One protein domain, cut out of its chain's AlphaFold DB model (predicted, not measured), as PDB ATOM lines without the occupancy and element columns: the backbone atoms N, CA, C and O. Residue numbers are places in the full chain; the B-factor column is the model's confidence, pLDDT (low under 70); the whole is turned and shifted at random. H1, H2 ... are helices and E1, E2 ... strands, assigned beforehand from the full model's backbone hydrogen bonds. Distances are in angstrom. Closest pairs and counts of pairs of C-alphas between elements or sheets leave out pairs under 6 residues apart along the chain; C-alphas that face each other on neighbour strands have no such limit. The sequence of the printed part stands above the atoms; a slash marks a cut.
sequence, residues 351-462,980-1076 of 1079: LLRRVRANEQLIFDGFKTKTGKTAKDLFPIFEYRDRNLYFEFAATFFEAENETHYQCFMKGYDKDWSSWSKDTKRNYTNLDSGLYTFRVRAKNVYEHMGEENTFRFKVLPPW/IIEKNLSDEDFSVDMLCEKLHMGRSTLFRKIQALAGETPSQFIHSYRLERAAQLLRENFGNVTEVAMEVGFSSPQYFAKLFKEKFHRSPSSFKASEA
ATOM      1  N   LEU A 351      10.474  -4.736 -58.693       89.69
ATOM      2  CA  LEU A 351      11.853  -4.480 -59.180       89.69
ATOM      3  C   LEU A 351      12.718  -3.678 -58.201       89.69
ATOM      4  O   LEU A 351      12.228  -2.776 -57.537       89.69
ATOM      5  N   LEU A 352      13.956  -4.083 -57.936       90.75
ATOM      6  CA  LEU A 352      14.851  -3.330 -57.042       90.75
ATOM      7  C   LEU A 352      15.717  -2.425 -57.932       90.75
ATOM      8  O   LEU A 352      15.903  -2.746 -59.106       90.75
ATOM      9  N   ARG A 353      16.185  -1.304 -57.374       91.00
ATOM     10  CA  ARG A 353      16.815  -0.179 -58.074       91.00
ATOM     11  C   ARG A 353      18.284   0.102 -57.716       91.00
ATOM     12  O   ARG A 353      19.032   0.499 -58.592       91.00
ATOM     13  N   ARG A 354      18.707   0.059 -56.437       91.06
ATOM     14  CA  ARG A 354      20.084   0.493 -56.044       91.06
ATOM     15  C   ARG A 354      20.626  -0.103 -54.735       91.06
ATOM     16  O   ARG A 354      19.854  -0.272 -53.790       91.06
ATOM     17  N   VAL A 355      21.934  -0.418 -54.681       91.31
ATOM     18  CA  VAL A 355      22.723  -0.548 -53.438       91.31
ATOM     19  C   VAL A 355      23.824   0.470 -53.387       91.31
ATOM     20  O   VAL A 355      24.573   0.638 -54.349       91.31
ATOM     21  N   ARG A 356      24.069   0.920 -52.160       91.81
ATOM     22  CA  ARG A 356      25.441   1.072 -51.675       91.81
ATOM     23  C   ARG A 356      25.614   0.290 -50.378       91.81
ATOM     24  O   ARG A 356      24.623   0.129 -49.663       91.81
ATOM     25  N   ALA A 357      26.843  -0.112 -50.052       88.25
ATOM     26  CA  ALA A 357      27.246  -0.087 -48.646       88.25
ATOM     27  C   ALA A 357      28.013   1.197 -48.397       88.25
ATOM     28  O   ALA A 357      28.773   1.629 -49.263       88.25
ATOM     29  N   ASN A 358      27.800   1.801 -47.230       84.06
ATOM     30  CA  ASN A 358      28.250   3.162 -46.949       84.06
ATOM     31  C   ASN A 358      27.911   4.070 -48.155       84.06
ATOM     32  O   ASN A 358      26.752   4.143 -48.572       84.06
ATOM     33  N   GLU A 359      28.914   4.702 -48.760       79.12
ATOM     34  CA  GLU A 359      28.770   5.524 -49.966       79.12
ATOM     35  C   GLU A 359      29.064   4.766 -51.271       79.12
ATOM     36  O   GLU A 359      28.689   5.235 -52.348       79.12
ATOM     37  N   GLN A 360      29.697   3.588 -51.207       85.31
ATOM     38  CA  GLN A 360      30.145   2.858 -52.391       85.31
ATOM     39  C   GLN A 360      28.950   2.291 -53.160       85.31
ATOM     40  O   GLN A 360      28.348   1.287 -52.765       85.31
ATOM     41  N   LEU A 361      28.632   2.918 -54.296       87.00
ATOM     42  CA  LEU A 361      27.732   2.346 -55.284       87.00
ATOM     43  C   LEU A 361      28.319   1.026 -55.758       87.00
ATOM     44  O   LEU A 361      29.341   0.998 -56.436       87.00
ATOM     45  N   ILE A 362      27.646  -0.057 -55.400       86.19
ATOM     46  CA  ILE A 362      27.950  -1.345 -56.005       86.19
ATOM     47  C   ILE A 362      27.199  -1.436 -57.317       86.19
ATOM     48  O   ILE A 362      27.730  -1.969 -58.285       86.19
ATOM     49  N   PHE A 363      25.964  -0.912 -57.346       85.88
ATOM     50  CA  PHE A 363      25.081  -1.072 -58.489       85.88
ATOM     51  C   PHE A 363      23.761  -0.304 -58.370       85.88
ATOM     52  O   PHE A 363      23.238  -0.069 -57.275       85.88
ATOM     53  N   ASP A 364      23.211  -0.001 -59.537       84.12
ATOM     54  CA  ASP A 364      22.211   1.020 -59.833       84.12
ATOM     55  C   ASP A 364      21.061   0.564 -60.763       84.12
ATOM     56  O   ASP A 364      20.217   1.398 -61.075       84.12
ATOM     57  N   GLY A 365      20.971  -0.732 -61.125       74.75
ATOM     58  CA  GLY A 365      19.738  -1.356 -61.623       74.75
ATOM     59  C   GLY A 365      19.732  -2.330 -62.833       74.75
ATOM     60  O   GLY A 365      18.699  -2.947 -63.063       74.75
ATOM     61  N   PHE A 366      20.763  -2.480 -63.677       67.06
ATOM     62  CA  PHE A 366      20.843  -3.350 -64.876       67.06
ATOM     63  C   PHE A 366      21.950  -4.386 -64.712       67.06
ATOM     64  O   PHE A 366      22.702  -4.440 -63.753       67.06
ATOM     65  N   LYS A 367      22.087  -5.201 -65.750       63.69
ATOM     66  CA  LYS A 367      23.281  -5.979 -66.013       63.69
ATOM     67  C   LYS A 367      24.508  -5.069 -65.933       63.69
ATOM     68  O   LYS A 367      24.682  -4.223 -66.805       63.69
ATOM     69  N   THR A 368      25.398  -5.315 -64.968       60.84
ATOM     70  CA  THR A 368      26.740  -4.705 -64.996       60.84
ATOM     71  C   THR A 368      27.413  -4.981 -66.341       60.84
ATOM     72  O   THR A 368      27.019  -5.897 -67.065       60.84
ATOM     73  N   LYS A 369      28.561  -4.349 -66.581       57.38
ATOM     74  CA  LYS A 369      29.434  -4.563 -67.750       57.38
ATOM     75  C   LYS A 369      29.758  -6.034 -68.104       57.38
ATOM     76  O   LYS A 369      30.162  -6.293 -69.229       57.38
ATOM     77  N   THR A 370      29.557  -7.004 -67.206       57.19
ATOM     78  CA  THR A 370      29.684  -8.456 -67.465       57.19
ATOM     79  C   THR A 370      28.363  -9.191 -67.795       57.19
ATOM     80  O   THR A 370      28.325 -10.420 -67.779       57.19
ATOM     81  N   GLY A 371      27.271  -8.480 -68.113       63.47
ATOM     82  CA  GLY A 371      26.047  -8.988 -68.775       63.47
ATOM     83  C   GLY A 371      25.104  -9.871 -67.942       63.47
ATOM     84  O   GLY A 371      23.910  -9.985 -68.233       63.47
ATOM     85  N   LYS A 372      25.636 -10.486 -66.896       65.88
ATOM     86  CA  LYS A 372      24.921 -11.227 -65.866       65.88
ATOM     87  C   LYS A 372      24.047 -10.291 -65.004       65.88
ATOM     88  O   LYS A 372      24.156  -9.066 -65.047       65.88
ATOM     89  N   THR A 373      23.155 -10.873 -64.218       71.94
ATOM     90  CA  THR A 373      21.914 -10.247 -63.745       71.94
ATOM     91  C   THR A 373      21.753 -10.435 -62.247       71.94
ATOM     92  O   THR A 373      22.341 -11.350 -61.697       71.94
ATOM     93  N   ALA A 374      20.932  -9.654 -61.556       71.31
ATOM     94  CA  ALA A 374      20.964  -9.526 -60.098       71.31
ATOM     95  C   ALA A 374      20.619 -10.721 -59.156       71.31
ATOM     96  O   ALA A 374      20.093 -10.552 -58.062       71.31
ATOM     97  N   LYS A 375      20.885 -11.960 -59.595       72.50
ATOM     98  CA  LYS A 375      21.203 -13.153 -58.791       72.50
ATOM     99  C   LYS A 375      22.369 -13.964 -59.386       72.50
ATOM    100  O   LYS A 375      22.287 -15.195 -59.416       72.50
ATOM    101  N   ASP A 376      23.367 -13.280 -59.939       74.94
ATOM    102  CA  ASP A 376      24.590 -13.813 -60.572       74.94
ATOM    103  C   ASP A 376      25.904 -13.205 -60.017       74.94
ATOM    104  O   ASP A 376      26.936 -13.234 -60.676       74.94
ATOM    105  N   LEU A 377      25.888 -12.587 -58.840       81.69
ATOM    106  CA  LEU A 377      26.904 -11.644 -58.361       81.69
ATOM    107  C   LEU A 377      27.596 -12.063 -57.013       81.69
ATOM    108  O   LEU A 377      26.983 -12.697 -56.157       81.69
ATOM    109  N   PHE A 378      28.912 -11.808 -56.849       85.75
ATOM    110  CA  PHE A 378      29.743 -12.094 -55.654       85.75
ATOM    111  C   PHE A 378      31.025 -11.210 -55.458       85.75
ATOM    112  O   PHE A 378      32.132 -11.691 -55.697       85.75
ATOM    113  N   PRO A 379      30.933  -9.974 -54.922       85.94
ATOM    114  CA  PRO A 379      32.003  -9.304 -54.156       85.94
ATOM    115  C   PRO A 379      31.884  -9.542 -52.636       85.94
ATOM    116  O   PRO A 379      30.993  -9.018 -51.986       85.94
ATOM    117  N   ILE A 380      32.778 -10.296 -52.004       86.69
ATOM    118  CA  ILE A 380      32.856 -10.316 -50.530       86.69
ATOM    119  C   ILE A 380      33.170  -8.893 -50.007       86.69
ATOM    120  O   ILE A 380      34.037  -8.239 -50.580       86.69
ATOM    121  N   PHE A 381      32.539  -8.426 -48.920       86.56
ATOM    122  CA  PHE A 381      32.802  -7.094 -48.348       86.56
ATOM    123  C   PHE A 381      33.405  -7.141 -46.946       86.56
ATOM    124  O   PHE A 381      33.273  -8.128 -46.224       86.56
ATOM    125  N   GLU A 382      34.041  -6.030 -46.574       83.44
ATOM    126  CA  GLU A 382      34.743  -5.837 -45.314       83.44
ATOM    127  C   GLU A 382      33.887  -5.239 -44.190       83.44
ATOM    128  O   GLU A 382      32.968  -4.449 -44.409       83.44
ATOM    129  N   TYR A 383      34.389  -5.492 -42.984       80.19
ATOM    130  CA  TYR A 383      34.097  -4.958 -41.653       80.19
ATOM    131  C   TYR A 383      33.785  -3.455 -41.497       80.19
ATOM    132  O   TYR A 383      33.330  -2.995 -40.451       80.19
ATOM    133  N   ARG A 384      34.097  -2.642 -42.500       81.31
ATOM    134  CA  ARG A 384      33.789  -1.202 -42.547       81.31
ATOM    135  C   ARG A 384      32.576  -0.913 -43.423       81.31
ATOM    136  O   ARG A 384      31.779  -0.033 -43.107       81.31
ATOM    137  N   ASP A 385      32.413  -1.678 -44.494       84.19
ATOM    138  CA  ASP A 385      31.523  -1.405 -45.619       84.19
ATOM    139  C   ASP A 385      30.242  -2.206 -45.492       84.19
ATOM    140  O   ASP A 385      29.896  -2.998 -46.361       84.19
ATOM    141  N   ARG A 386      29.587  -2.026 -44.345       83.38
ATOM    142  CA  ARG A 386      28.557  -2.918 -43.805       83.38
ATOM    143  C   ARG A 386      27.208  -2.254 -43.562       83.38
ATOM    144  O   ARG A 386      26.205  -2.937 -43.578       83.38
ATOM    145  N   ASN A 387      27.133  -0.933 -43.381       91.25
ATOM    146  CA  ASN A 387      25.846  -0.230 -43.432       91.25
ATOM    147  C   ASN A 387      25.318  -0.313 -44.867       91.25
ATOM    148  O   ASN A 387      26.107  -0.085 -45.780       91.25
ATOM    149  N   LEU A 388      24.028  -0.585 -45.099       91.62
ATOM    150  CA  LEU A 388      23.517  -0.888 -46.441       91.62
ATOM    151  C   LEU A 388      22.177  -0.277 -46.873       91.62
ATOM    152  O   LEU A 388      21.163  -0.421 -46.193       91.62
ATOM    153  N   TYR A 389      22.177   0.373 -48.043       94.38
ATOM    154  CA  TYR A 389      21.016   1.033 -48.660       94.38
ATOM    155  C   TYR A 389      20.366   0.173 -49.735       94.38
ATOM    156  O   TYR A 389      21.076  -0.413 -50.548       94.38
ATOM    157  N   PHE A 390      19.035   0.187 -49.830       94.19
ATOM    158  CA  PHE A 390      18.311  -0.620 -50.810       94.19
ATOM    159  C   PHE A 390      17.064   0.108 -51.347       94.19
ATOM    160  O   PHE A 390      16.034   0.214 -50.681       94.19
ATOM    161  N   GLU A 391      17.144   0.624 -52.575       95.38
ATOM    162  CA  GLU A 391      16.051   1.362 -53.237       95.38
ATOM    163  C   GLU A 391      15.242   0.436 -54.158       95.38
ATOM    164  O   GLU A 391      15.864  -0.336 -54.870       95.38
ATOM    165  N   PHE A 392      13.904   0.508 -54.200       93.31
ATOM    166  CA  PHE A 392      12.990  -0.339 -54.992       93.31
ATOM    167  C   PHE A 392      11.904   0.421 -55.766       93.31
ATOM    168  O   PHE A 392      11.486   1.506 -55.390       93.31
ATOM    169  N   ALA A 393      11.376  -0.241 -56.796       92.25
ATOM    170  CA  ALA A 393      10.106   0.033 -57.461       92.25
ATOM    171  C   ALA A 393       9.323  -1.288 -57.686       92.25
ATOM    172  O   ALA A 393       9.604  -2.317 -57.065       92.25
ATOM    173  N   ALA A 394       8.353  -1.299 -58.601       91.19
ATOM    174  CA  ALA A 394       7.668  -2.494 -59.095       91.19
ATOM    175  C   ALA A 394       7.444  -2.384 -60.613       91.19
ATOM    176  O   ALA A 394       7.172  -1.284 -61.077       91.19
ATOM    177  N   THR A 395       7.408  -3.485 -61.390       86.00
ATOM    178  CA  THR A 395       6.800  -3.440 -62.752       86.00
ATOM    179  C   THR A 395       5.273  -3.377 -62.681       86.00
ATOM    180  O   THR A 395       4.562  -4.143 -63.336       86.00
ATOM    181  N   PHE A 396       4.746  -2.495 -61.840       83.88
ATOM    182  CA  PHE A 396       3.324  -2.295 -61.634       83.88
ATOM    183  C   PHE A 396       3.035  -0.806 -61.449       83.88
ATOM    184  O   PHE A 396       2.903  -0.302 -60.340       83.88
ATOM    185  N   PHE A 397       2.956  -0.102 -62.576       78.69
ATOM    186  CA  PHE A 397       2.786   1.349 -62.619       78.69
ATOM    187  C   PHE A 397       1.325   1.806 -62.428       78.69
ATOM    188  O   PHE A 397       1.059   3.007 -62.399       78.69
ATOM    189  N   GLU A 398       0.353   0.887 -62.342       77.75
ATOM    190  CA  GLU A 398      -1.056   1.236 -62.104       77.75
ATOM    191  C   GLU A 398      -1.249   1.627 -60.632       77.75
ATOM    192  O   GLU A 398      -1.121   0.778 -59.752       77.75
ATOM    193  N   ALA A 399      -1.582   2.894 -60.361       76.25
ATOM    194  CA  ALA A 399      -1.671   3.435 -58.998       76.25
ATOM    195  C   ALA A 399      -0.404   3.142 -58.159       76.25
ATOM    196  O   ALA A 399      -0.470   2.570 -57.072       76.25
ATOM    197  N   GLU A 400       0.763   3.539 -58.679       77.81
ATOM    198  CA  GLU A 400       2.079   3.307 -58.061       77.81
ATOM    199  C   GLU A 400       2.139   3.748 -56.585       77.81
ATOM    200  O   GLU A 400       2.609   2.991 -55.741       77.81
ATOM    201  N   ASN A 401       1.528   4.888 -56.240       79.75
ATOM    202  CA  ASN A 401       1.423   5.399 -54.864       79.75
ATOM    203  C   ASN A 401       0.611   4.501 -53.899       79.75
ATOM    204  O   ASN A 401       0.653   4.721 -52.690       79.75
ATOM    205  N   GLU A 402      -0.118   3.496 -54.398       84.19
ATOM    206  CA  GLU A 402      -0.833   2.478 -53.607       84.19
ATOM    207  C   GLU A 402      -0.131   1.110 -53.607       84.19
ATOM    208  O   GLU A 402      -0.644   0.123 -53.071       84.19
ATOM    209  N   THR A 403       1.071   1.036 -54.177       89.12
ATOM    210  CA  THR A 403       1.912  -0.162 -54.165       89.12
ATOM    211  C   THR A 403       2.656  -0.250 -52.832       89.12
ATOM    212  O   THR A 403       3.486   0.596 -52.511       89.12
ATOM    213  N   HIS A 404       2.338  -1.272 -52.036       93.44
ATOM    214  CA  HIS A 404       2.875  -1.452 -50.685       93.44
ATOM    215  C   HIS A 404       3.931  -2.554 -50.655       93.44
ATOM    216  O   HIS A 404       3.680  -3.650 -51.144       93.44
ATOM    217  N   TYR A 405       5.056  -2.315 -49.995       95.31
ATOM    218  CA  TYR A 405       6.134  -3.268 -49.714       95.31
ATOM    219  C   TYR A 405       6.101  -3.651 -48.208       95.31
ATOM    220  O   TYR A 405       5.397  -3.015 -47.429       95.31
ATOM    221  N   GLN A 406       6.796  -4.698 -47.760       96.25
ATOM    222  CA  GLN A 406       6.741  -5.252 -46.376       96.25
ATOM    223  C   GLN A 406       8.037  -5.999 -46.095       96.25
ATOM    224  O   GLN A 406       8.535  -6.544 -47.061       96.25
ATOM    225  N   CYS A 407       8.575  -6.105 -44.866       96.38
ATOM    226  CA  CYS A 407       9.959  -6.584 -44.706       96.38
ATOM    227  C   CYS A 407      10.315  -7.462 -43.432       96.38
ATOM    228  O   CYS A 407      10.642  -6.872 -42.416       96.38
ATOM    229  N   PHE A 408      10.417  -8.822 -43.444       95.81
ATOM    230  CA  PHE A 408      11.221  -9.672 -42.473       95.81
ATOM    231  C   PHE A 408      12.411 -10.469 -42.974       95.81
ATOM    232  O   PHE A 408      12.398 -11.240 -43.902       95.81
ATOM    233  N   MET A 409      13.416 -10.584 -42.163       95.56
ATOM    234  CA  MET A 409      14.669 -11.154 -42.605       95.56
ATOM    235  C   MET A 409      14.987 -12.246 -41.585       95.56
ATOM    236  O   MET A 409      14.614 -12.017 -40.458       95.56
ATOM    237  N   LYS A 410      15.670 -13.355 -41.952       91.75
ATOM    238  CA  LYS A 410      16.523 -14.381 -41.241       91.75
ATOM    239  C   LYS A 410      18.121 -14.090 -41.220       91.75
ATOM    240  O   LYS A 410      18.690 -14.335 -42.266       91.75
ATOM    241  N   GLY A 411      18.851 -13.630 -40.128       82.31
ATOM    242  CA  GLY A 411      19.777 -12.408 -39.793       82.31
ATOM    243  C   GLY A 411      19.906 -11.126 -38.715       82.31
ATOM    244  O   GLY A 411      21.068 -10.753 -38.701       82.31
ATOM    245  N   TYR A 412      18.976 -10.402 -37.934       90.94
ATOM    246  CA  TYR A 412      18.663  -8.927 -37.411       90.94
ATOM    247  C   TYR A 412      17.094  -8.570 -37.014       90.94
ATOM    248  O   TYR A 412      16.826  -8.511 -35.823       90.94
ATOM    249  N   ASP A 413      16.053  -8.366 -37.903       92.88
ATOM    250  CA  ASP A 413      14.528  -8.460 -37.867       92.88
ATOM    251  C   ASP A 413      13.860  -9.852 -37.639       92.88
ATOM    252  O   ASP A 413      14.517 -10.849 -37.845       92.88
ATOM    253  N   LYS A 414      12.539  -9.938 -37.312       87.44
ATOM    254  CA  LYS A 414      11.810 -11.134 -36.761       87.44
ATOM    255  C   LYS A 414      10.815 -11.944 -37.612       87.44
ATOM    256  O   LYS A 414      10.943 -13.163 -37.657       87.44
ATOM    257  N   ASP A 415       9.836 -11.255 -38.204       93.06
ATOM    258  CA  ASP A 415       8.684 -11.725 -39.001       93.06
ATOM    259  C   ASP A 415       8.164 -10.524 -39.820       93.06
ATOM    260  O   ASP A 415       8.514  -9.390 -39.478       93.06
ATOM    261  N   TRP A 416       7.458 -10.747 -40.942       93.38
ATOM    262  CA  TRP A 416       7.246  -9.743 -42.011       93.38
ATOM    263  C   TRP A 416       6.958  -8.330 -41.459       93.38
ATOM    264  O   TRP A 416       5.834  -8.090 -41.015       93.38
ATOM    265  N   SER A 417       7.903  -7.365 -41.504       95.12
ATOM    266  CA  SER A 417       7.589  -5.998 -41.035       95.12
ATOM    267  C   SER A 417       6.363  -5.486 -41.767       95.12
ATOM    268  O   SER A 417       6.199  -5.801 -42.943       95.12
ATOM    269  N   SER A 418       5.570  -4.645 -41.114       94.12
ATOM    270  CA  SER A 418       4.303  -4.106 -41.619       94.12
ATOM    271  C   SER A 418       4.359  -3.499 -43.029       94.12
ATOM    272  O   SER A 418       5.408  -3.039 -43.493       94.12
ATOM    273  N   TRP A 419       3.207  -3.541 -43.721       93.75
ATOM    274  CA  TRP A 419       3.039  -2.971 -45.062       93.75
ATOM    275  C   TRP A 419       3.317  -1.468 -45.020       93.75
ATOM    276  O   TRP A 419       2.750  -0.755 -44.195       93.75
ATOM    277  N   SER A 420       4.160  -0.991 -45.929       93.44
ATOM    278  CA  SER A 420       4.510   0.416 -46.082       93.44
ATOM    279  C   SER A 420       4.632   0.792 -47.554       93.44
ATOM    280  O   SER A 420       4.889  -0.056 -48.405       93.44
ATOM    281  N   LYS A 421       4.478   2.079 -47.855       92.06
ATOM    282  CA  LYS A 421       4.716   2.650 -49.190       92.06
ATOM    283  C   LYS A 421       6.193   2.999 -49.422       92.06
ATOM    284  O   LYS A 421       6.549   3.462 -50.501       92.06
ATOM    285  N   ASP A 422       7.047   2.762 -48.422       93.00
ATOM    286  CA  ASP A 422       8.491   2.992 -48.492       93.00
ATOM    287  C   ASP A 422       9.119   2.213 -49.662       93.00
ATOM    288  O   ASP A 422       9.253   0.992 -49.618       93.00
ATOM    289  N   THR A 423       9.558   2.939 -50.690       93.25
ATOM    290  CA  THR A 423      10.379   2.441 -51.809       93.25
ATOM    291  C   THR A 423      11.858   2.336 -51.451       93.25
ATOM    292  O   THR A 423      12.691   2.043 -52.303       93.25
ATOM    293  N   LYS A 424      12.228   2.613 -50.200       95.00
ATOM    294  CA  LYS A 424      13.595   2.476 -49.706       95.00
ATOM    295  C   LYS A 424      13.565   1.758 -48.383       95.00
ATOM    296  O   LYS A 424      12.744   2.046 -47.514       95.00
ATOM    297  N   ARG A 425      14.502   0.845 -48.223       95.81
ATOM    298  CA  ARG A 425      14.755   0.175 -46.964       95.81
ATOM    299  C   ARG A 425      16.243  -0.131 -46.912       95.81
ATOM    300  O   ARG A 425      16.923  -0.112 -47.925       95.81
ATOM    301  N   ASN A 426      16.774  -0.244 -45.718       94.38
ATOM    302  CA  ASN A 426      18.071   0.331 -45.406       94.38
ATOM    303  C   ASN A 426      18.446  -0.239 -44.041       94.38
ATOM    304  O   ASN A 426      17.601  -0.046 -43.175       94.38
ATOM    305  N   TYR A 427      19.602  -0.878 -43.785       93.00
ATOM    306  CA  TYR A 427      19.939  -1.277 -42.402       93.00
ATOM    307  C   TYR A 427      21.366  -0.945 -41.919       93.00
ATOM    308  O   TYR A 427      22.309  -0.888 -42.709       93.00
ATOM    309  N   THR A 428      21.470  -0.547 -40.635       90.12
ATOM    310  CA  THR A 428      22.648   0.106 -40.011       90.12
ATOM    311  C   THR A 428      23.605  -0.940 -39.534       90.12
ATOM    312  O   THR A 428      23.201  -1.823 -38.782       90.12
ATOM    313  N   ASN A 429      24.873  -0.741 -39.880       85.06
ATOM    314  CA  ASN A 429      26.030  -1.031 -39.045       85.06
ATOM    315  C   ASN A 429      26.360  -2.503 -38.737       85.06
ATOM    316  O   ASN A 429      27.505  -2.777 -38.432       85.06
ATOM    317  N   LEU A 430      25.425  -3.428 -38.920       86.31
ATOM    318  CA  LEU A 430      25.550  -4.781 -39.479       86.31
ATOM    319  C   LEU A 430      26.900  -5.662 -39.257       86.31
ATOM    320  O   LEU A 430      27.913  -5.368 -39.884       86.31
ATOM    321  N   ASP A 431      26.790  -6.798 -38.474       88.00
ATOM    322  CA  ASP A 431      27.498  -8.025 -37.817       88.00
ATOM    323  C   ASP A 431      28.659  -8.950 -38.480       88.00
ATOM    324  O   ASP A 431      28.659  -8.661 -39.649       88.00
ATOM    325  N   SER A 432      29.510  -9.978 -37.864       86.12
ATOM    326  CA  SER A 432      30.194 -11.527 -38.012       86.12
ATOM    327  C   SER A 432      29.690 -13.126 -38.542       86.12
ATOM    328  O   SER A 432      29.847 -14.016 -37.720       86.12
ATOM    329  N   GLY A 433      29.058 -13.647 -39.711       86.06
ATOM    330  CA  GLY A 433      28.102 -14.864 -39.929       86.06
ATOM    331  C   GLY A 433      26.844 -15.172 -40.971       86.06
ATOM    332  O   GLY A 433      25.807 -15.522 -40.416       86.06
ATOM    333  N   LEU A 434      26.845 -15.238 -42.364       89.56
ATOM    334  CA  LEU A 434      25.940 -15.814 -43.543       89.56
ATOM    335  C   LEU A 434      24.507 -15.395 -44.066       89.56
ATOM    336  O   LEU A 434      23.516 -15.669 -43.413       89.56
ATOM    337  N   TYR A 435      24.325 -14.768 -45.248       93.94
ATOM    338  CA  TYR A 435      23.306 -13.717 -45.422       93.94
ATOM    339  C   TYR A 435      22.399 -13.621 -46.778       93.94
ATOM    340  O   TYR A 435      22.837 -14.044 -47.843       93.94
ATOM    341  N   THR A 436      21.081 -13.189 -46.817       93.44
ATOM    342  CA  THR A 436      19.950 -13.566 -47.805       93.44
ATOM    343  C   THR A 436      18.518 -12.748 -47.983       93.44
ATOM    344  O   THR A 436      17.464 -13.312 -47.724       93.44
ATOM    345  N   PHE A 437      18.412 -11.486 -48.555       95.62
ATOM    346  CA  PHE A 437      17.442 -10.300 -48.791       95.62
ATOM    347  C   PHE A 437      16.351 -10.189 -49.926       95.62
ATOM    348  O   PHE A 437      16.707 -10.029 -51.103       95.62
ATOM    349  N   ARG A 438      15.028 -10.089 -49.653       94.94
ATOM    350  CA  ARG A 438      13.890 -10.469 -50.574       94.94
ATOM    351  C   ARG A 438      12.755  -9.433 -50.903       94.94
ATOM    352  O   ARG A 438      11.837  -9.429 -50.135       94.94
ATOM    353  N   VAL A 439      12.578  -8.673 -52.006       95.19
ATOM    354  CA  VAL A 439      11.790  -7.343 -52.080       95.19
ATOM    355  C   VAL A 439      10.273  -6.937 -52.510       95.19
ATOM    356  O   VAL A 439      10.010  -5.766 -52.752       95.19
ATOM    357  N   ARG A 440       9.200  -7.772 -52.648       94.19
ATOM    358  CA  ARG A 440       7.900  -7.541 -53.408       94.19
ATOM    359  C   ARG A 440       6.984  -6.409 -52.959       94.19
ATOM    360  O   ARG A 440       7.111  -5.843 -51.890       94.19
ATOM    361  N   ALA A 441       6.008  -6.116 -53.811       94.25
ATOM    362  CA  ALA A 441       4.854  -5.360 -53.389       94.25
ATOM    363  C   ALA A 441       3.580  -6.197 -53.388       94.25
ATOM    364  O   ALA A 441       3.427  -7.167 -54.130       94.25
ATOM    365  N   LYS A 442       2.630  -5.767 -52.582       92.00
ATOM    366  CA  LYS A 442       1.221  -5.943 -52.863       92.00
ATOM    367  C   LYS A 442       0.792  -4.714 -53.643       92.00
ATOM    368  O   LYS A 442       0.955  -3.590 -53.168       92.00
ATOM    369  N   ASN A 443       0.318  -4.925 -54.864       88.38
ATOM    370  CA  ASN A 443      -0.233  -3.825 -55.643       88.38
ATOM    371  C   ASN A 443      -1.589  -3.389 -55.066       88.38
ATOM    372  O   ASN A 443      -2.150  -4.043 -54.184       88.38
ATOM    373  N   VAL A 444      -2.148  -2.312 -55.619       85.06
ATOM    374  CA  VAL A 444      -3.485  -1.794 -55.282       85.06
ATOM    375  C   VAL A 444      -4.592  -2.871 -55.288       85.06
ATOM    376  O   VAL A 444      -5.574  -2.766 -54.560       85.06
ATOM    377  N   TYR A 445      -4.421  -3.948 -56.063       84.06
ATOM    378  CA  TYR A 445      -5.369  -5.061 -56.192       84.06
ATOM    379  C   TYR A 445      -5.236  -6.160 -55.130       84.06
ATOM    380  O   TYR A 445      -5.972  -7.141 -55.157       84.06
ATOM    381  N   GLU A 446      -4.311  -5.995 -54.191       85.06
ATOM    382  CA  GLU A 446      -3.877  -7.001 -53.224       85.06
ATOM    383  C   GLU A 446      -3.182  -8.247 -53.798       85.06
ATOM    384  O   GLU A 446      -2.907  -9.201 -53.068       85.06
ATOM    385  N   HIS A 447      -2.780  -8.212 -55.073       86.94
ATOM    386  CA  HIS A 447      -1.964  -9.278 -55.647       86.94
ATOM    387  C   HIS A 447      -0.519  -9.172 -55.183       86.94
ATOM    388  O   HIS A 447       0.120  -8.119 -55.240       86.94
ATOM    389  N   MET A 448      -0.009 -10.314 -54.738       88.12
ATOM    390  CA  MET A 448       1.324 -10.471 -54.185       88.12
ATOM    391  C   MET A 448       2.315 -10.649 -55.333       88.12
ATOM    392  O   MET A 448       2.442 -11.744 -55.879       88.12
ATOM    393  N   GLY A 449       3.011  -9.569 -55.678       87.50
ATOM    394  CA  GLY A 449       3.933  -9.499 -56.805       87.50
ATOM    395  C   GLY A 449       5.008 -10.583 -56.845       87.50
ATOM    396  O   GLY A 449       5.436 -11.158 -55.842       87.50
ATOM    397  N   GLU A 450       5.475 -10.831 -58.056       89.12
ATOM    398  CA  GLU A 450       6.550 -11.755 -58.350       89.12
ATOM    399  C   GLU A 450       7.923 -11.151 -57.981       89.12
ATOM    400  O   GLU A 450       8.060  -9.989 -57.593       89.12
ATOM    401  N   GLU A 451       8.956 -11.980 -57.965       90.75
ATOM    402  CA  GLU A 451       9.532 -12.346 -56.677       90.75
ATOM    403  C   GLU A 451      11.095 -12.541 -56.884       90.75
ATOM    404  O   GLU A 451      11.538 -13.416 -57.622       90.75
ATOM    405  N   ASN A 452      11.914 -11.710 -56.201       90.38
ATOM    406  CA  ASN A 452      13.291 -11.160 -56.361       90.38
ATOM    407  C   ASN A 452      14.249 -11.335 -55.099       90.38
ATOM    408  O   ASN A 452      14.123 -10.600 -54.118       90.38
ATOM    409  N   THR A 453      15.258 -12.235 -55.117       91.38
ATOM    410  CA  THR A 453      16.296 -12.452 -54.079       91.38
ATOM    411  C   THR A 453      17.674 -11.895 -54.386       91.38
ATOM    412  O   THR A 453      18.004 -11.793 -55.548       91.38
ATOM    413  N   PHE A 454      18.510 -11.732 -53.364       92.00
ATOM    414  CA  PHE A 454      19.911 -11.287 -53.386       92.00
ATOM    415  C   PHE A 454      20.861 -12.104 -52.449       92.00
ATOM    416  O   PHE A 454      20.461 -13.208 -52.142       92.00
ATOM    417  N   ARG A 455      22.104 -11.707 -52.086       92.62
ATOM    418  CA  ARG A 455      23.123 -12.353 -51.171       92.62
ATOM    419  C   ARG A 455      24.395 -11.485 -50.994       92.62
ATOM    420  O   ARG A 455      24.563 -10.667 -51.887       92.62
ATOM    421  N   PHE A 456      25.180 -11.586 -49.885       92.00
ATOM    422  CA  PHE A 456      26.607 -11.189 -49.618       92.00
ATOM    423  C   PHE A 456      27.360 -11.884 -48.470       92.00
ATOM    424  O   PHE A 456      26.784 -12.470 -47.560       92.00
ATOM    425  N   LYS A 457      28.696 -11.830 -48.588       90.88
ATOM    426  CA  LYS A 457      29.664 -12.096 -47.532       90.88
ATOM    427  C   LYS A 457      30.114 -10.781 -46.904       90.88
ATOM    428  O   LYS A 457      30.099  -9.718 -47.519       90.88
ATOM    429  N   VAL A 458      30.459 -10.957 -45.649       91.19
ATOM    430  CA  VAL A 458      30.522 -10.103 -44.475       91.19
ATOM    431  C   VAL A 458      31.850 -10.631 -43.829       91.19
ATOM    432  O   VAL A 458      32.050 -11.850 -43.863       91.19
ATOM    433  N   LEU A 459      32.795  -9.834 -43.305       86.62
ATOM    434  CA  LEU A 459      34.178 -10.257 -42.958       86.62
ATOM    435  C   LEU A 459      34.811  -9.760 -41.619       86.62
ATOM    436  O   LEU A 459      34.339  -8.830 -40.975       86.62
ATOM    437  N   PRO A 460      35.916 -10.388 -41.150       83.44
ATOM    438  CA  PRO A 460      36.482 -10.177 -39.810       83.44
ATOM    439  C   PRO A 460      36.828  -8.766 -39.300       83.44
ATOM    440  O   PRO A 460      37.603  -8.073 -39.955       83.44
ATOM    441  N   PRO A 461      36.524  -8.453 -38.011       84.69
ATOM    442  CA  PRO A 461      37.386  -7.566 -37.231       84.69
ATOM    443  C   PRO A 461      38.767  -8.189 -37.098       84.69
ATOM    444  O   PRO A 461      38.879  -9.354 -36.689       84.69
ATOM    445  N   TRP A 462      39.817  -7.400 -37.307       79.69
ATOM    446  CA  TRP A 462      41.184  -7.835 -37.024       79.69
ATOM    447  C   TRP A 462      41.414  -8.077 -35.518       79.69
ATOM    448  O   TRP A 462      42.112  -9.019 -35.155       79.69
ATOM    449  N   ILE A 980      29.743  -9.190 -35.163       83.56
ATOM    450  CA  ILE A 980      29.665 -10.593 -34.683       83.56
ATOM    451  C   ILE A 980      28.689 -11.625 -35.433       83.56
ATOM    452  O   ILE A 980      28.831 -12.832 -35.267       83.56
ATOM    453  N   ILE A 981      27.882 -11.208 -36.430       84.69
ATOM    454  CA  ILE A 981      27.356 -11.821 -37.743       84.69
ATOM    455  C   ILE A 981      27.758 -11.444 -39.401       84.69
ATOM    456  O   ILE A 981      26.942 -11.868 -40.161       84.69
ATOM    457  N   GLU A 982      28.834 -11.045 -40.310       80.88
ATOM    458  CA  GLU A 982      30.408 -10.723 -40.644       80.88
ATOM    459  C   GLU A 982      31.431 -11.940 -40.731       80.88
ATOM    460  O   GLU A 982      31.111 -12.926 -41.382       80.88
ATOM    461  N   LYS A 983      32.630 -11.912 -40.065       83.62
ATOM    462  CA  LYS A 983      33.682 -12.981 -40.036       83.62
ATOM    463  C   LYS A 983      33.215 -14.407 -40.168       83.62
ATOM    464  O   LYS A 983      33.755 -15.096 -41.029       83.62
ATOM    465  N   ASN A 984      32.360 -14.886 -39.267       84.50
ATOM    466  CA  ASN A 984      32.039 -16.307 -39.199       84.50
ATOM    467  C   ASN A 984      31.109 -16.676 -40.355       84.50
ATOM    468  O   ASN A 984      30.179 -17.414 -40.110       84.50
ATOM    469  N   LEU A 985      31.257 -16.087 -41.553       83.12
ATOM    470  CA  LEU A 985      30.167 -15.959 -42.497       83.12
ATOM    471  C   LEU A 985      29.525 -17.307 -42.754       83.12
ATOM    472  O   LEU A 985      28.493 -17.590 -42.181       83.12
ATOM    473  N   SER A 986      30.154 -18.080 -43.626       79.81
ATOM    474  CA  SER A 986      29.721 -19.350 -44.187       79.81
ATOM    475  C   SER A 986      29.771 -20.497 -43.181       79.81
ATOM    476  O   SER A 986      29.907 -21.655 -43.553       79.81
ATOM    477  N   ASP A 987      29.665 -20.148 -41.902       84.38
ATOM    478  CA  ASP A 987      29.440 -21.008 -40.756       84.38
ATOM    479  C   ASP A 987      27.928 -21.240 -40.633       84.38
ATOM    480  O   ASP A 987      27.216 -20.512 -39.930       84.38
ATOM    481  N   GLU A 988      27.420 -22.218 -41.394       79.88
ATOM    482  CA  GLU A 988      25.989 -22.566 -41.452       79.88
ATOM    483  C   GLU A 988      25.381 -22.726 -40.043       79.88
ATOM    484  O   GLU A 988      24.254 -22.278 -39.786       79.88
ATOM    485  N   ASP A 989      26.199 -23.237 -39.117       80.88
ATOM    486  CA  ASP A 989      25.908 -23.507 -37.711       80.88
ATOM    487  C   ASP A 989      25.993 -22.281 -36.779       80.88
ATOM    488  O   ASP A 989      25.535 -22.360 -35.633       80.88
ATOM    489  N   PHE A 990      26.517 -21.130 -37.232       83.19
ATOM    490  CA  PHE A 990      26.692 -19.963 -36.362       83.19
ATOM    491  C   PHE A 990      25.362 -19.505 -35.731       83.19
ATOM    492  O   PHE A 990      24.401 -19.111 -36.404       83.19
ATOM    493  N   SER A 991      25.331 -19.561 -34.399       81.75
ATOM    494  CA  SER A 991      24.120 -19.525 -33.581       81.75
ATOM    495  C   SER A 991      24.089 -18.346 -32.603       81.75
ATOM    496  O   SER A 991      25.066 -17.613 -32.433       81.75
ATOM    497  N   VAL A 992      22.960 -18.177 -31.902       82.38
ATOM    498  CA  VAL A 992      22.828 -17.185 -30.816       82.38
ATOM    499  C   VAL A 992      23.869 -17.404 -29.735       82.38
ATOM    500  O   VAL A 992      24.364 -16.437 -29.172       82.38
ATOM    501  N   ASP A 993      24.203 -18.653 -29.441       81.94
ATOM    502  CA  ASP A 993      25.132 -18.982 -28.368       81.94
ATOM    503  C   ASP A 993      26.572 -18.617 -28.768       81.94
ATOM    504  O   ASP A 993      27.283 -17.993 -27.985       81.94
ATOM    505  N   MET A 994      26.950 -18.813 -30.037       80.75
ATOM    506  CA  MET A 994      28.224 -18.315 -30.584       80.75
ATOM    507  C   MET A 994      28.273 -16.780 -30.686       80.75
ATOM    508  O   MET A 994      29.341 -16.183 -30.530       80.75
ATOM    509  N   LEU A 995      27.133 -16.117 -30.918       82.88
ATOM    510  CA  LEU A 995      27.012 -14.657 -30.829       82.88
ATOM    511  C   LEU A 995      27.202 -14.173 -29.379       82.88
ATOM    512  O   LEU A 995      27.930 -13.211 -29.147       82.88
ATOM    513  N   CYS A 996      26.604 -14.872 -28.410       82.25
ATOM    514  CA  CYS A 996      26.735 -14.607 -26.974       82.25
ATOM    515  C   CYS A 996      28.185 -14.760 -26.494       82.25
ATOM    516  O   CYS A 996      28.709 -13.854 -25.846       82.25
ATOM    517  N   GLU A 997      28.866 -15.852 -26.865       81.44
ATOM    518  CA  GLU A 997      30.281 -16.082 -26.544       81.44
ATOM    519  C   GLU A 997      31.182 -14.973 -27.091       81.44
ATOM    520  O   GLU A 997      31.992 -14.411 -26.353       81.44
ATOM    521  N   LYS A 998      31.029 -14.621 -28.375       80.00
ATOM    522  CA  LYS A 998      31.882 -13.631 -29.055       80.00
ATOM    523  C   LYS A 998      31.583 -12.181 -28.639       80.00
ATOM    524  O   LYS A 998      32.457 -11.326 -28.800       80.00
ATOM    525  N   LEU A 999      30.392 -11.899 -28.097       82.31
ATOM    526  CA  LEU A 999      30.043 -10.635 -27.426       82.31
ATOM    527  C   LEU A 999      30.344 -10.622 -25.922       82.31
ATOM    528  O   LEU A 999      30.230  -9.570 -25.299       82.31
ATOM    529  N   HIS A1000      30.698 -11.765 -25.332       80.75
ATOM    530  CA  HIS A1000      30.834 -11.946 -23.884       80.75
ATOM    531  C   HIS A1000      29.563 -11.540 -23.103       80.75
ATOM    532  O   HIS A1000      29.629 -10.952 -22.021       80.75
ATOM    533  N   MET A1001      28.382 -11.856 -23.651       80.31
ATOM    534  CA  MET A1001      27.074 -11.540 -23.059       80.31
ATOM    535  C   MET A1001      26.228 -12.787 -22.816       80.31
ATOM    536  O   MET A1001      26.155 -13.674 -23.657       80.31
ATOM    537  N   GLY A1002      25.502 -12.812 -21.696       79.88
ATOM    538  CA  GLY A1002      24.489 -13.833 -21.440       79.88
ATOM    539  C   GLY A1002      23.290 -13.707 -22.388       79.88
ATOM    540  O   GLY A1002      22.832 -12.599 -22.681       79.88
ATOM    541  N   ARG A1003      22.743 -14.849 -22.821       76.81
ATOM    542  CA  ARG A1003      21.662 -14.961 -23.819       76.81
ATOM    543  C   ARG A1003      20.467 -14.041 -23.548       76.81
ATOM    544  O   ARG A1003      20.033 -13.333 -24.451       76.81
ATOM    545  N   SER A1004      19.989 -13.973 -22.305       75.06
ATOM    546  CA  SER A1004      18.848 -13.129 -21.898       75.06
ATOM    547  C   SER A1004      19.164 -11.625 -21.835       75.06
ATOM    548  O   SER A1004      18.257 -10.799 -21.944       75.06
ATOM    549  N   THR A1005      20.435 -11.255 -21.652       75.06
ATOM    550  CA  THR A1005      20.918  -9.861 -21.690       75.06
ATOM    551  C   THR A1005      21.037  -9.387 -23.132       75.06
ATOM    552  O   THR A1005      20.491  -8.342 -23.483       75.06
ATOM    553  N   LEU A1006      21.672 -10.201 -23.984       80.50
ATOM    554  CA  LEU A1006      21.751  -9.956 -25.421       80.50
ATOM    555  C   LEU A1006      20.344  -9.823 -26.026       80.50
ATOM    556  O   LEU A1006      20.090  -8.913 -26.808       80.50
ATOM    557  N   PHE A1007      19.411 -10.683 -25.605       82.25
ATOM    558  CA  PHE A1007      18.013 -10.658 -26.036       82.25
ATOM    559  C   PHE A1007      17.314  -9.344 -25.735       82.25
ATOM    560  O   PHE A1007      16.796  -8.717 -26.658       82.25
ATOM    561  N   ARG A1008      17.338  -8.897 -24.478       75.25
ATOM    562  CA  ARG A1008      16.664  -7.653 -24.097       75.25
ATOM    563  C   ARG A1008      17.339  -6.422 -24.694       75.25
ATOM    564  O   ARG A1008      16.621  -5.595 -25.246       75.25
ATOM    565  N   LYS A1009      18.678  -6.325 -24.717       79.56
ATOM    566  CA  LYS A1009      19.343  -5.168 -25.347       79.56
ATOM    567  C   LYS A1009      19.013  -5.053 -26.835       79.56
ATOM    568  O   LYS A1009      18.678  -3.970 -27.315       79.56
ATOM    569  N   ILE A1010      19.105  -6.158 -27.565       77.56
ATOM    570  CA  ILE A1010      18.799  -6.151 -28.991       77.56
ATOM    571  C   ILE A1010      17.322  -5.812 -29.221       77.56
ATOM    572  O   ILE A1010      17.016  -4.939 -30.035       77.56
ATOM    573  N   GLN A1011      16.408  -6.397 -28.448       78.38
ATOM    574  CA  GLN A1011      14.989  -6.065 -28.539       78.38
ATOM    575  C   GLN A1011      14.714  -4.590 -28.210       78.38
ATOM    576  O   GLN A1011      13.899  -3.961 -28.880       78.38
ATOM    577  N   ALA A1012      15.433  -3.999 -27.257       72.44
ATOM    578  CA  ALA A1012      15.250  -2.610 -26.843       72.44
ATOM    579  C   ALA A1012      15.897  -1.563 -27.774       72.44
ATOM    580  O   ALA A1012      15.509  -0.391 -27.715       72.44
ATOM    581  N   LEU A1013      16.847  -1.957 -28.634       74.12
ATOM    582  CA  LEU A1013      17.438  -1.103 -29.680       74.12
ATOM    583  C   LEU A1013      16.787  -1.286 -31.058       74.12
ATOM    584  O   LEU A1013      16.674  -0.331 -31.824       74.12
ATOM    585  N   ALA A1014      16.367  -2.508 -31.381       71.56
ATOM    586  CA  ALA A1014      15.961  -2.908 -32.724       71.56
ATOM    587  C   ALA A1014      14.531  -3.464 -32.828       71.56
ATOM    588  O   ALA A1014      13.992  -3.546 -33.929       71.56
ATOM    589  N   GLY A1015      13.903  -3.830 -31.707       71.25
ATOM    590  CA  GLY A1015      12.581  -4.472 -31.641       71.25
ATOM    591  C   GLY A1015      12.594  -5.998 -31.821       71.25
ATOM    592  O   GLY A1015      11.538  -6.623 -31.925       71.25
ATOM    593  N   GLU A1016      13.772  -6.621 -31.910       77.12
ATOM    594  CA  GLU A1016      13.964  -7.964 -32.475       77.12
ATOM    595  C   GLU A1016      14.714  -8.903 -31.487       77.12
ATOM    596  O   GLU A1016      15.381  -8.419 -30.584       77.12
ATOM    597  N   THR A1017      14.548 -10.241 -31.536       82.00
ATOM    598  CA  THR A1017      15.307 -11.165 -30.629       82.00
ATOM    599  C   THR A1017      16.741 -11.336 -31.145       82.00
ATOM    600  O   THR A1017      16.965 -10.839 -32.225       82.00
ATOM    601  N   PRO A1018      17.706 -12.041 -30.508       80.50
ATOM    602  CA  PRO A1018      19.047 -12.309 -31.059       80.50
ATOM    603  C   PRO A1018      19.113 -13.518 -31.979       80.50
ATOM    604  O   PRO A1018      19.904 -13.514 -32.909       80.50
ATOM    605  N   SER A1019      18.261 -14.535 -31.775       81.25
ATOM    606  CA  SER A1019      18.047 -15.539 -32.830       81.25
ATOM    607  C   SER A1019      17.486 -14.820 -34.019       81.25
ATOM    608  O   SER A1019      18.012 -14.968 -35.107       81.25
ATOM    609  N   GLN A1020      16.519 -13.933 -33.777       80.44
ATOM    610  CA  GLN A1020      16.049 -13.035 -34.797       80.44
ATOM    611  C   GLN A1020      16.956 -11.840 -35.073       80.44
ATOM    612  O   GLN A1020      16.745 -11.184 -36.078       80.44
ATOM    613  N   PHE A1021      18.079 -11.697 -34.359       82.19
ATOM    614  CA  PHE A1021      19.178 -10.808 -34.718       82.19
ATOM    615  C   PHE A1021      20.256 -11.510 -35.502       82.19
ATOM    616  O   PHE A1021      21.111 -10.886 -36.083       82.19
ATOM    617  N   ILE A1022      20.094 -12.818 -35.589       80.38
ATOM    618  CA  ILE A1022      20.431 -13.712 -36.662       80.38
ATOM    619  C   ILE A1022      19.088 -14.013 -37.408       80.38
ATOM    620  O   ILE A1022      18.963 -15.099 -37.971       80.38
ATOM    621  N   HIS A1023      18.089 -13.054 -37.456       78.62
ATOM    622  CA  HIS A1023      16.914 -12.775 -38.412       78.62
ATOM    623  C   HIS A1023      17.020 -11.549 -39.572       78.62
ATOM    624  O   HIS A1023      17.349 -11.704 -40.734       78.62
ATOM    625  N   SER A1024      16.967 -10.221 -39.488       81.00
ATOM    626  CA  SER A1024      17.768  -9.226 -40.386       81.00
ATOM    627  C   SER A1024      19.151  -9.442 -41.058       81.00
ATOM    628  O   SER A1024      19.194  -9.846 -42.193       81.00
ATOM    629  N   TYR A1025      20.306  -9.045 -40.547       80.00
ATOM    630  CA  TYR A1025      21.537  -8.881 -41.289       80.00
ATOM    631  C   TYR A1025      22.046 -10.143 -41.960       80.00
ATOM    632  O   TYR A1025      22.461  -9.984 -43.097       80.00
ATOM    633  N   ARG A1026      21.815 -11.367 -41.438       83.94
ATOM    634  CA  ARG A1026      21.646 -12.575 -42.293       83.94
ATOM    635  C   ARG A1026      20.818 -12.236 -43.525       83.94
ATOM    636  O   ARG A1026      21.438 -11.987 -44.532       83.94
ATOM    637  N   LEU A1027      19.518 -12.034 -43.591       84.00
ATOM    638  CA  LEU A1027      18.971 -11.492 -44.847       84.00
ATOM    639  C   LEU A1027      19.511 -10.099 -45.353       84.00
ATOM    640  O   LEU A1027      19.096  -9.749 -46.438       84.00
ATOM    641  N   GLU A1028      20.470  -9.338 -44.765       80.81
ATOM    642  CA  GLU A1028      21.107  -8.103 -45.341       80.81
ATOM    643  C   GLU A1028      22.589  -7.909 -45.686       80.81
ATOM    644  O   GLU A1028      22.769  -7.041 -46.542       80.81
ATOM    645  N   ARG A1029      23.583  -8.770 -45.395       81.38
ATOM    646  CA  ARG A1029      24.470  -9.115 -46.540       81.38
ATOM    647  C   ARG A1029      23.605  -9.976 -47.436       81.38
ATOM    648  O   ARG A1029      23.826 -11.163 -47.638       81.38
ATOM    649  N   ALA A1030      22.584  -9.359 -48.007       83.50
ATOM    650  CA  ALA A1030      22.090  -9.843 -49.237       83.50
ATOM    651  C   ALA A1030      21.798  -8.860 -50.340       83.50
ATOM    652  O   ALA A1030      22.384  -9.093 -51.383       83.50
ATOM    653  N   ALA A1031      21.069  -7.750 -50.217       81.81
ATOM    654  CA  ALA A1031      20.916  -6.883 -51.393       81.81
ATOM    655  C   ALA A1031      22.152  -6.156 -52.001       81.81
ATOM    656  O   ALA A1031      21.935  -5.231 -52.769       81.81
ATOM    657  N   GLN A1032      23.406  -6.598 -51.797       79.19
ATOM    658  CA  GLN A1032      24.658  -5.990 -52.291       79.19
ATOM    659  C   GLN A1032      25.734  -6.932 -52.880       79.19
ATOM    660  O   GLN A1032      26.447  -6.399 -53.719       79.19
ATOM    661  N   LEU A1033      25.899  -8.257 -52.611       79.44
ATOM    662  CA  LEU A1033      26.723  -9.016 -53.606       79.44
ATOM    663  C   LEU A1033      25.971  -8.929 -54.867       79.44
ATOM    664  O   LEU A1033      26.605  -8.994 -55.903       79.44
ATOM    665  N   LEU A1034      24.639  -8.990 -54.762       80.56
ATOM    666  CA  LEU A1034      23.952  -9.662 -55.804       80.56
ATOM    667  C   LEU A1034      23.729  -8.764 -57.035       80.56
ATOM    668  O   LEU A1034      22.775  -9.055 -57.733       80.56
ATOM    669  N   ARG A1035      24.532  -7.750 -57.457       78.94
ATOM    670  CA  ARG A1035      25.411  -6.670 -56.871       78.94
ATOM    671  C   ARG A1035      26.686  -6.384 -57.733       78.94
ATOM    672  O   ARG A1035      26.633  -5.514 -58.580       78.94
ATOM    673  N   GLU A1036      27.781  -7.162 -57.639       78.50
ATOM    674  CA  GLU A1036      28.903  -7.209 -58.633       78.50
ATOM    675  C   GLU A1036      29.352  -8.649 -59.040       78.50
ATOM    676  O   GLU A1036      29.296  -9.591 -58.270       78.50
ATOM    677  N   ASN A1037      29.700  -8.924 -60.297       74.06
ATOM    678  CA  ASN A1037      29.028 -10.033 -61.017       74.06
ATOM    679  C   ASN A1037      29.595 -11.494 -61.025       74.06
ATOM    680  O   ASN A1037      29.786 -12.074 -62.094       74.06
ATOM    681  N   PHE A1038      29.852 -12.144 -59.881       67.88
ATOM    682  CA  PHE A1038      30.290 -13.563 -59.773       67.88
ATOM    683  C   PHE A1038      29.190 -14.686 -59.672       67.88
ATOM    684  O   PHE A1038      29.067 -15.406 -60.666       67.88
ATOM    685  N   GLY A1039      28.438 -14.931 -58.575       70.56
ATOM    686  CA  GLY A1039      27.731 -16.235 -58.344       70.56
ATOM    687  C   GLY A1039      26.173 -16.346 -58.399       70.56
ATOM    688  O   GLY A1039      25.439 -15.379 -58.224       70.56
ATOM    689  N   ASN A1040      25.637 -17.572 -58.560       82.25
ATOM    690  CA  ASN A1040      24.242 -17.923 -58.920       82.25
ATOM    691  C   ASN A1040      23.175 -18.124 -57.791       82.25
ATOM    692  O   ASN A1040      23.378 -17.889 -56.599       82.25
ATOM    693  N   VAL A1041      21.975 -18.602 -58.181       82.44
ATOM    694  CA  VAL A1041      20.785 -18.794 -57.317       82.44
ATOM    695  C   VAL A1041      20.892 -19.937 -56.279       82.44
ATOM    696  O   VAL A1041      20.031 -20.023 -55.401       82.44
ATOM    697  N   THR A1042      21.977 -20.711 -56.267       82.38
ATOM    698  CA  THR A1042      22.301 -21.770 -55.291       82.38
ATOM    699  C   THR A1042      23.685 -21.590 -54.672       82.38
ATOM    700  O   THR A1042      23.756 -21.553 -53.452       82.38
ATOM    701  N   GLU A1043      24.748 -21.402 -55.467       79.50
ATOM    702  CA  GLU A1043      26.142 -21.187 -54.998       79.50
ATOM    703  C   GLU A1043      26.197 -20.190 -53.847       79.50
ATOM    704  O   GLU A1043      26.752 -20.399 -52.770       79.50
ATOM    705  N   VAL A1044      25.509 -19.086 -54.074       84.19
ATOM    706  CA  VAL A1044      25.570 -17.944 -53.203       84.19
ATOM    707  C   VAL A1044      24.672 -18.180 -51.985       84.19
ATOM    708  O   VAL A1044      24.659 -17.386 -51.073       84.19
ATOM    709  N   ALA A1045      23.874 -19.256 -51.916       83.19
ATOM    710  CA  ALA A1045      23.194 -19.656 -50.676       83.19
ATOM    711  C   ALA A1045      24.190 -20.303 -49.725       83.19
ATOM    712  O   ALA A1045      23.857 -20.381 -48.563       83.19
ATOM    713  N   MET A1046      25.367 -20.724 -50.189       80.38
ATOM    714  CA  MET A1046      26.322 -21.563 -49.455       80.38
ATOM    715  C   MET A1046      27.615 -20.796 -49.168       80.38
ATOM    716  O   MET A1046      28.089 -20.776 -48.042       80.38
ATOM    717  N   GLU A1047      28.104 -20.031 -50.149       80.69
ATOM    718  CA  GLU A1047      29.101 -18.975 -49.903       80.69
ATOM    719  C   GLU A1047      28.445 -17.710 -49.319       80.69
ATOM    720  O   GLU A1047      29.127 -16.771 -48.908       80.69
ATOM    721  N   VAL A1048      27.112 -17.740 -49.165       83.75
ATOM    722  CA  VAL A1048      26.567 -17.266 -47.897       83.75
ATOM    723  C   VAL A1048      26.588 -18.331 -46.804       83.75
ATOM    724  O   VAL A1048      27.473 -18.206 -45.982       83.75
ATOM    725  N   GLY A1049      25.714 -19.344 -46.762       78.50
ATOM    726  CA  GLY A1049      25.787 -20.459 -45.785       78.50
ATOM    727  C   GLY A1049      24.436 -20.949 -45.225       78.50
ATOM    728  O   GLY A1049      24.322 -21.437 -44.107       78.50
ATOM    729  N   PHE A1050      23.349 -20.731 -45.958       82.25
ATOM    730  CA  PHE A1050      22.059 -21.349 -45.706       82.25
ATOM    731  C   PHE A1050      21.967 -22.711 -46.390       82.25
ATOM    732  O   PHE A1050      21.410 -22.819 -47.488       82.25
ATOM    733  N   SER A1051      22.419 -23.720 -45.647       74.12
ATOM    734  CA  SER A1051      22.355 -25.174 -45.863       74.12
ATOM    735  C   SER A1051      21.282 -25.678 -46.827       74.12
ATOM    736  O   SER A1051      21.551 -26.476 -47.722       74.12
ATOM    737  N   SER A1052      20.048 -25.195 -46.688       82.25
ATOM    738  CA  SER A1052      18.990 -25.412 -47.670       82.25
ATOM    739  C   SER A1052      18.757 -24.162 -48.529       82.25
ATOM    740  O   SER A1052      18.135 -23.212 -48.049       82.25
ATOM    741  N   PRO A1053      19.091 -24.191 -49.837       77.56
ATOM    742  CA  PRO A1053      18.652 -23.215 -50.839       77.56
ATOM    743  C   PRO A1053      17.123 -23.014 -50.911       77.56
ATOM    744  O   PRO A1053      16.657 -21.986 -51.404       77.56
ATOM    745  N   GLN A1054      16.321 -23.938 -50.369       76.44
ATOM    746  CA  GLN A1054      14.865 -23.793 -50.248       76.44
ATOM    747  C   GLN A1054      14.420 -23.127 -48.936       76.44
ATOM    748  O   GLN A1054      13.448 -22.379 -48.948       76.44
ATOM    749  N   TYR A1055      15.139 -23.303 -47.823       76.94
ATOM    750  CA  TYR A1055      14.926 -22.546 -46.576       76.94
ATOM    751  C   TYR A1055      15.645 -21.190 -46.580       76.94
ATOM    752  O   TYR A1055      15.270 -20.268 -45.861       76.94
ATOM    753  N   PHE A1056      16.647 -21.026 -47.433       82.31
ATOM    754  CA  PHE A1056      16.940 -19.791 -48.138       82.31
ATOM    755  C   PHE A1056      15.633 -19.378 -48.830       82.31
ATOM    756  O   PHE A1056      14.945 -18.532 -48.291       82.31
ATOM    757  N   ALA A1057      15.132 -20.056 -49.865       80.38
ATOM    758  CA  ALA A1057      13.933 -19.634 -50.612       80.38
ATOM    759  C   ALA A1057      12.584 -19.551 -49.839       80.38
ATOM    760  O   ALA A1057      11.584 -19.168 -50.456       80.38
ATOM    761  N   LYS A1058      12.548 -19.795 -48.520       81.94
ATOM    762  CA  LYS A1058      11.470 -19.428 -47.588       81.94
ATOM    763  C   LYS A1058      11.909 -18.418 -46.519       81.94
ATOM    764  O   LYS A1058      11.231 -17.426 -46.355       81.94
ATOM    765  N   LEU A1059      13.062 -18.603 -45.880       75.81
ATOM    766  CA  LEU A1059      13.800 -17.593 -45.099       75.81
ATOM    767  C   LEU A1059      13.814 -16.231 -45.789       75.81
ATOM    768  O   LEU A1059      13.114 -15.303 -45.405       75.81
ATOM    769  N   PHE A1060      14.533 -16.217 -46.914       81.00
ATOM    770  CA  PHE A1060      14.432 -15.239 -47.982       81.00
ATOM    771  C   PHE A1060      12.972 -14.813 -48.096       81.00
ATOM    772  O   PHE A1060      12.737 -13.634 -47.893       81.00
ATOM    773  N   LYS A1061      12.010 -15.730 -48.371       80.62
ATOM    774  CA  LYS A1061      10.575 -15.417 -48.632       80.62
ATOM    775  C   LYS A1061      10.049 -14.286 -47.836       80.62
ATOM    776  O   LYS A1061       9.410 -13.429 -48.438       80.62
ATOM    777  N   GLU A1062      10.392 -14.240 -46.576       75.62
ATOM    778  CA  GLU A1062       9.637 -13.413 -45.706       75.62
ATOM    779  C   GLU A1062      10.255 -11.980 -45.543       75.62
ATOM    780  O   GLU A1062       9.680 -11.223 -44.765       75.62
ATOM    781  N   LYS A1063      11.326 -11.531 -46.293       71.25
ATOM    782  CA  LYS A1063      11.770 -10.078 -46.255       71.25
ATOM    783  C   LYS A1063      10.927  -9.150 -47.046       71.25
ATOM    784  O   LYS A1063       9.722  -9.170 -46.896       71.25
ATOM    785  N   PHE A1064      11.574  -8.248 -47.763       74.31
ATOM    786  CA  PHE A1064      11.012  -7.057 -48.357       74.31
ATOM    787  C   PHE A1064       9.843  -7.358 -49.342       74.31
ATOM    788  O   PHE A1064       9.357  -6.408 -49.934       74.31
ATOM    789  N   HIS A1065       9.476  -8.656 -49.523       77.75
ATOM    790  CA  HIS A1065       8.430  -9.411 -50.230       77.75
ATOM    791  C   HIS A1065       8.702 -10.485 -51.368       77.75
ATOM    792  O   HIS A1065       7.774 -11.212 -51.685       77.75
ATOM    793  N   ARG A1066       9.887 -10.658 -52.005       81.56
ATOM    794  CA  ARG A1066      10.154 -11.199 -53.414       81.56
ATOM    795  C   ARG A1066      11.181 -12.433 -53.608       81.56
ATOM    796  O   ARG A1066      12.327 -12.254 -53.280       81.56
ATOM    797  N   SER A1067      10.918 -13.595 -54.284       87.12
ATOM    798  CA  SER A1067      11.669 -14.913 -54.560       87.12
ATOM    799  C   SER A1067      13.002 -15.081 -55.310       87.12
ATOM    800  O   SER A1067      13.532 -14.121 -55.834       87.12
ATOM    801  N   PRO A1068      13.600 -16.307 -55.388       75.62
ATOM    802  CA  PRO A1068      14.863 -16.565 -56.078       75.62
ATOM    803  C   PRO A1068      14.929 -16.498 -57.596       75.62
ATOM    804  O   PRO A1068      16.039 -16.644 -58.087       75.62
ATOM    805  N   SER A1069      13.902 -16.030 -58.329       79.81
ATOM    806  CA  SER A1069      14.078 -15.737 -59.779       79.81
ATOM    807  C   SER A1069      14.085 -14.261 -60.272       79.81
ATOM    808  O   SER A1069      15.011 -13.945 -60.997       79.81
ATOM    809  N   SER A1070      13.304 -13.273 -59.787       79.31
ATOM    810  CA  SER A1070      13.259 -11.935 -60.452       79.31
ATOM    811  C   SER A1070      14.243 -10.773 -60.112       79.31
ATOM    812  O   SER A1070      14.318  -9.881 -60.935       79.31
ATOM    813  N   PHE A1071      15.004 -10.707 -58.999       79.00
ATOM    814  CA  PHE A1071      15.945  -9.586 -58.657       79.00
ATOM    815  C   PHE A1071      17.020  -9.538 -59.708       79.00
ATOM    816  O   PHE A1071      17.137  -8.524 -60.376       79.00
ATOM    817  N   LYS A1072      17.612 -10.713 -59.957       75.75
ATOM    818  CA  LYS A1072      18.064 -11.224 -61.252       75.75
ATOM    819  C   LYS A1072      17.599 -10.345 -62.405       75.75
ATOM    820  O   LYS A1072      18.331  -9.453 -62.790       75.75
ATOM    821  N   ALA A1073      16.373 -10.535 -62.874       67.62
ATOM    822  CA  ALA A1073      15.802  -9.786 -63.985       67.62
ATOM    823  C   ALA A1073      15.604  -8.273 -63.736       67.62
ATOM    824  O   ALA A1073      15.658  -7.515 -64.692       67.62
ATOM    825  N   SER A1074      15.361  -7.820 -62.502       62.50
ATOM    826  CA  SER A1074      14.866  -6.464 -62.217       62.50
ATOM    827  C   SER A1074      15.926  -5.403 -62.038       62.50
ATOM    828  O   SER A1074      15.890  -4.342 -62.637       62.50
ATOM    829  N   GLU A1075      16.902  -5.766 -61.225       55.84
ATOM    830  CA  GLU A1075      18.193  -5.131 -61.176       55.84
ATOM    831  C   GLU A1075      18.991  -5.625 -62.406       55.84
ATOM    832  O   GLU A1075      20.182  -5.441 -62.498       55.84
ATOM    833  N   ALA A1076      18.359  -6.261 -63.395       47.44
ATOM    834  CA  ALA A1076      18.865  -6.353 -64.752       47.44
ATOM    835  C   ALA A1076      18.062  -5.476 -65.735       47.44
ATOM    836  O   ALA A1076      17.974  -5.850 -66.906       47.44
TER     837      ALA A1076
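This is residues 351 to 462 and 980 to 1076 of the 1079 residues of the protein "Response regulator" of Candidatus Aminicenantes bacterium (UniProt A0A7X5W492). With little regular structure, this is a body mostly of long loops, walled on one side by a small antiparallel sheet, E2-E1-E3-E4; H1 and H2 make a corner at one end. The 209 printed residues hold E1 to E4, then H1 to H5: mixed, with 62 residues in named elements. It is compact, radius of gyration of the C-alphas 16.0 A, spanning 51 by 36 by 32 A.

E1, residues 351 to 357, and E3, 388 to 394, are antiparallel; N 353 and O 391, 2.7 A, are within hydrogen-bond range. Edge strands E2, 360 to 363, and E4, 424 to 427, form hairpins with E1 and E3; N 360 and O 357, 2.9 A, and N 390 and O 425, 2.9 A, are within hydrogen-bond range. H5, 1070 to 1074, stands at the sheet's level, height 0.7 A. H3, 1024 to 1028, only grazes the sheet and is close but not clearly touching H4, 1053 to 1062; their closest C-alphas, Leu 1027 and Phe 1060, are 6.7 A apart. H1, 992 to 999, touches residues 1003 to 1006 of H2, 1003 to 1014, about perpendicular at 84 degrees; their closest C-alphas, Cys 996 and Arg 1003, are 6.0 A apart. Every O i to N i+4 pair is within hydrogen-bond range in H1, H2, H3 and H5; H4 has 5 of 6.

E1 begins at C-alpha 351 (11.853, -4.480, -59.180) and H5 ends at C-alpha 1074 (14.866, -6.464, -62.217). From first to last C-alpha E3 is 20.3 A, E1 19.2 A and H2 16.0 A.

Residues 463 to 979 are not printed; C-alphas 462 and 980 are 12.1 A apart. Links E2 to E3, E3 to E4 and H3 to H4 are long. pLDDT is under 70 at residues 366 to 372, 1038 and 1073 to 1076.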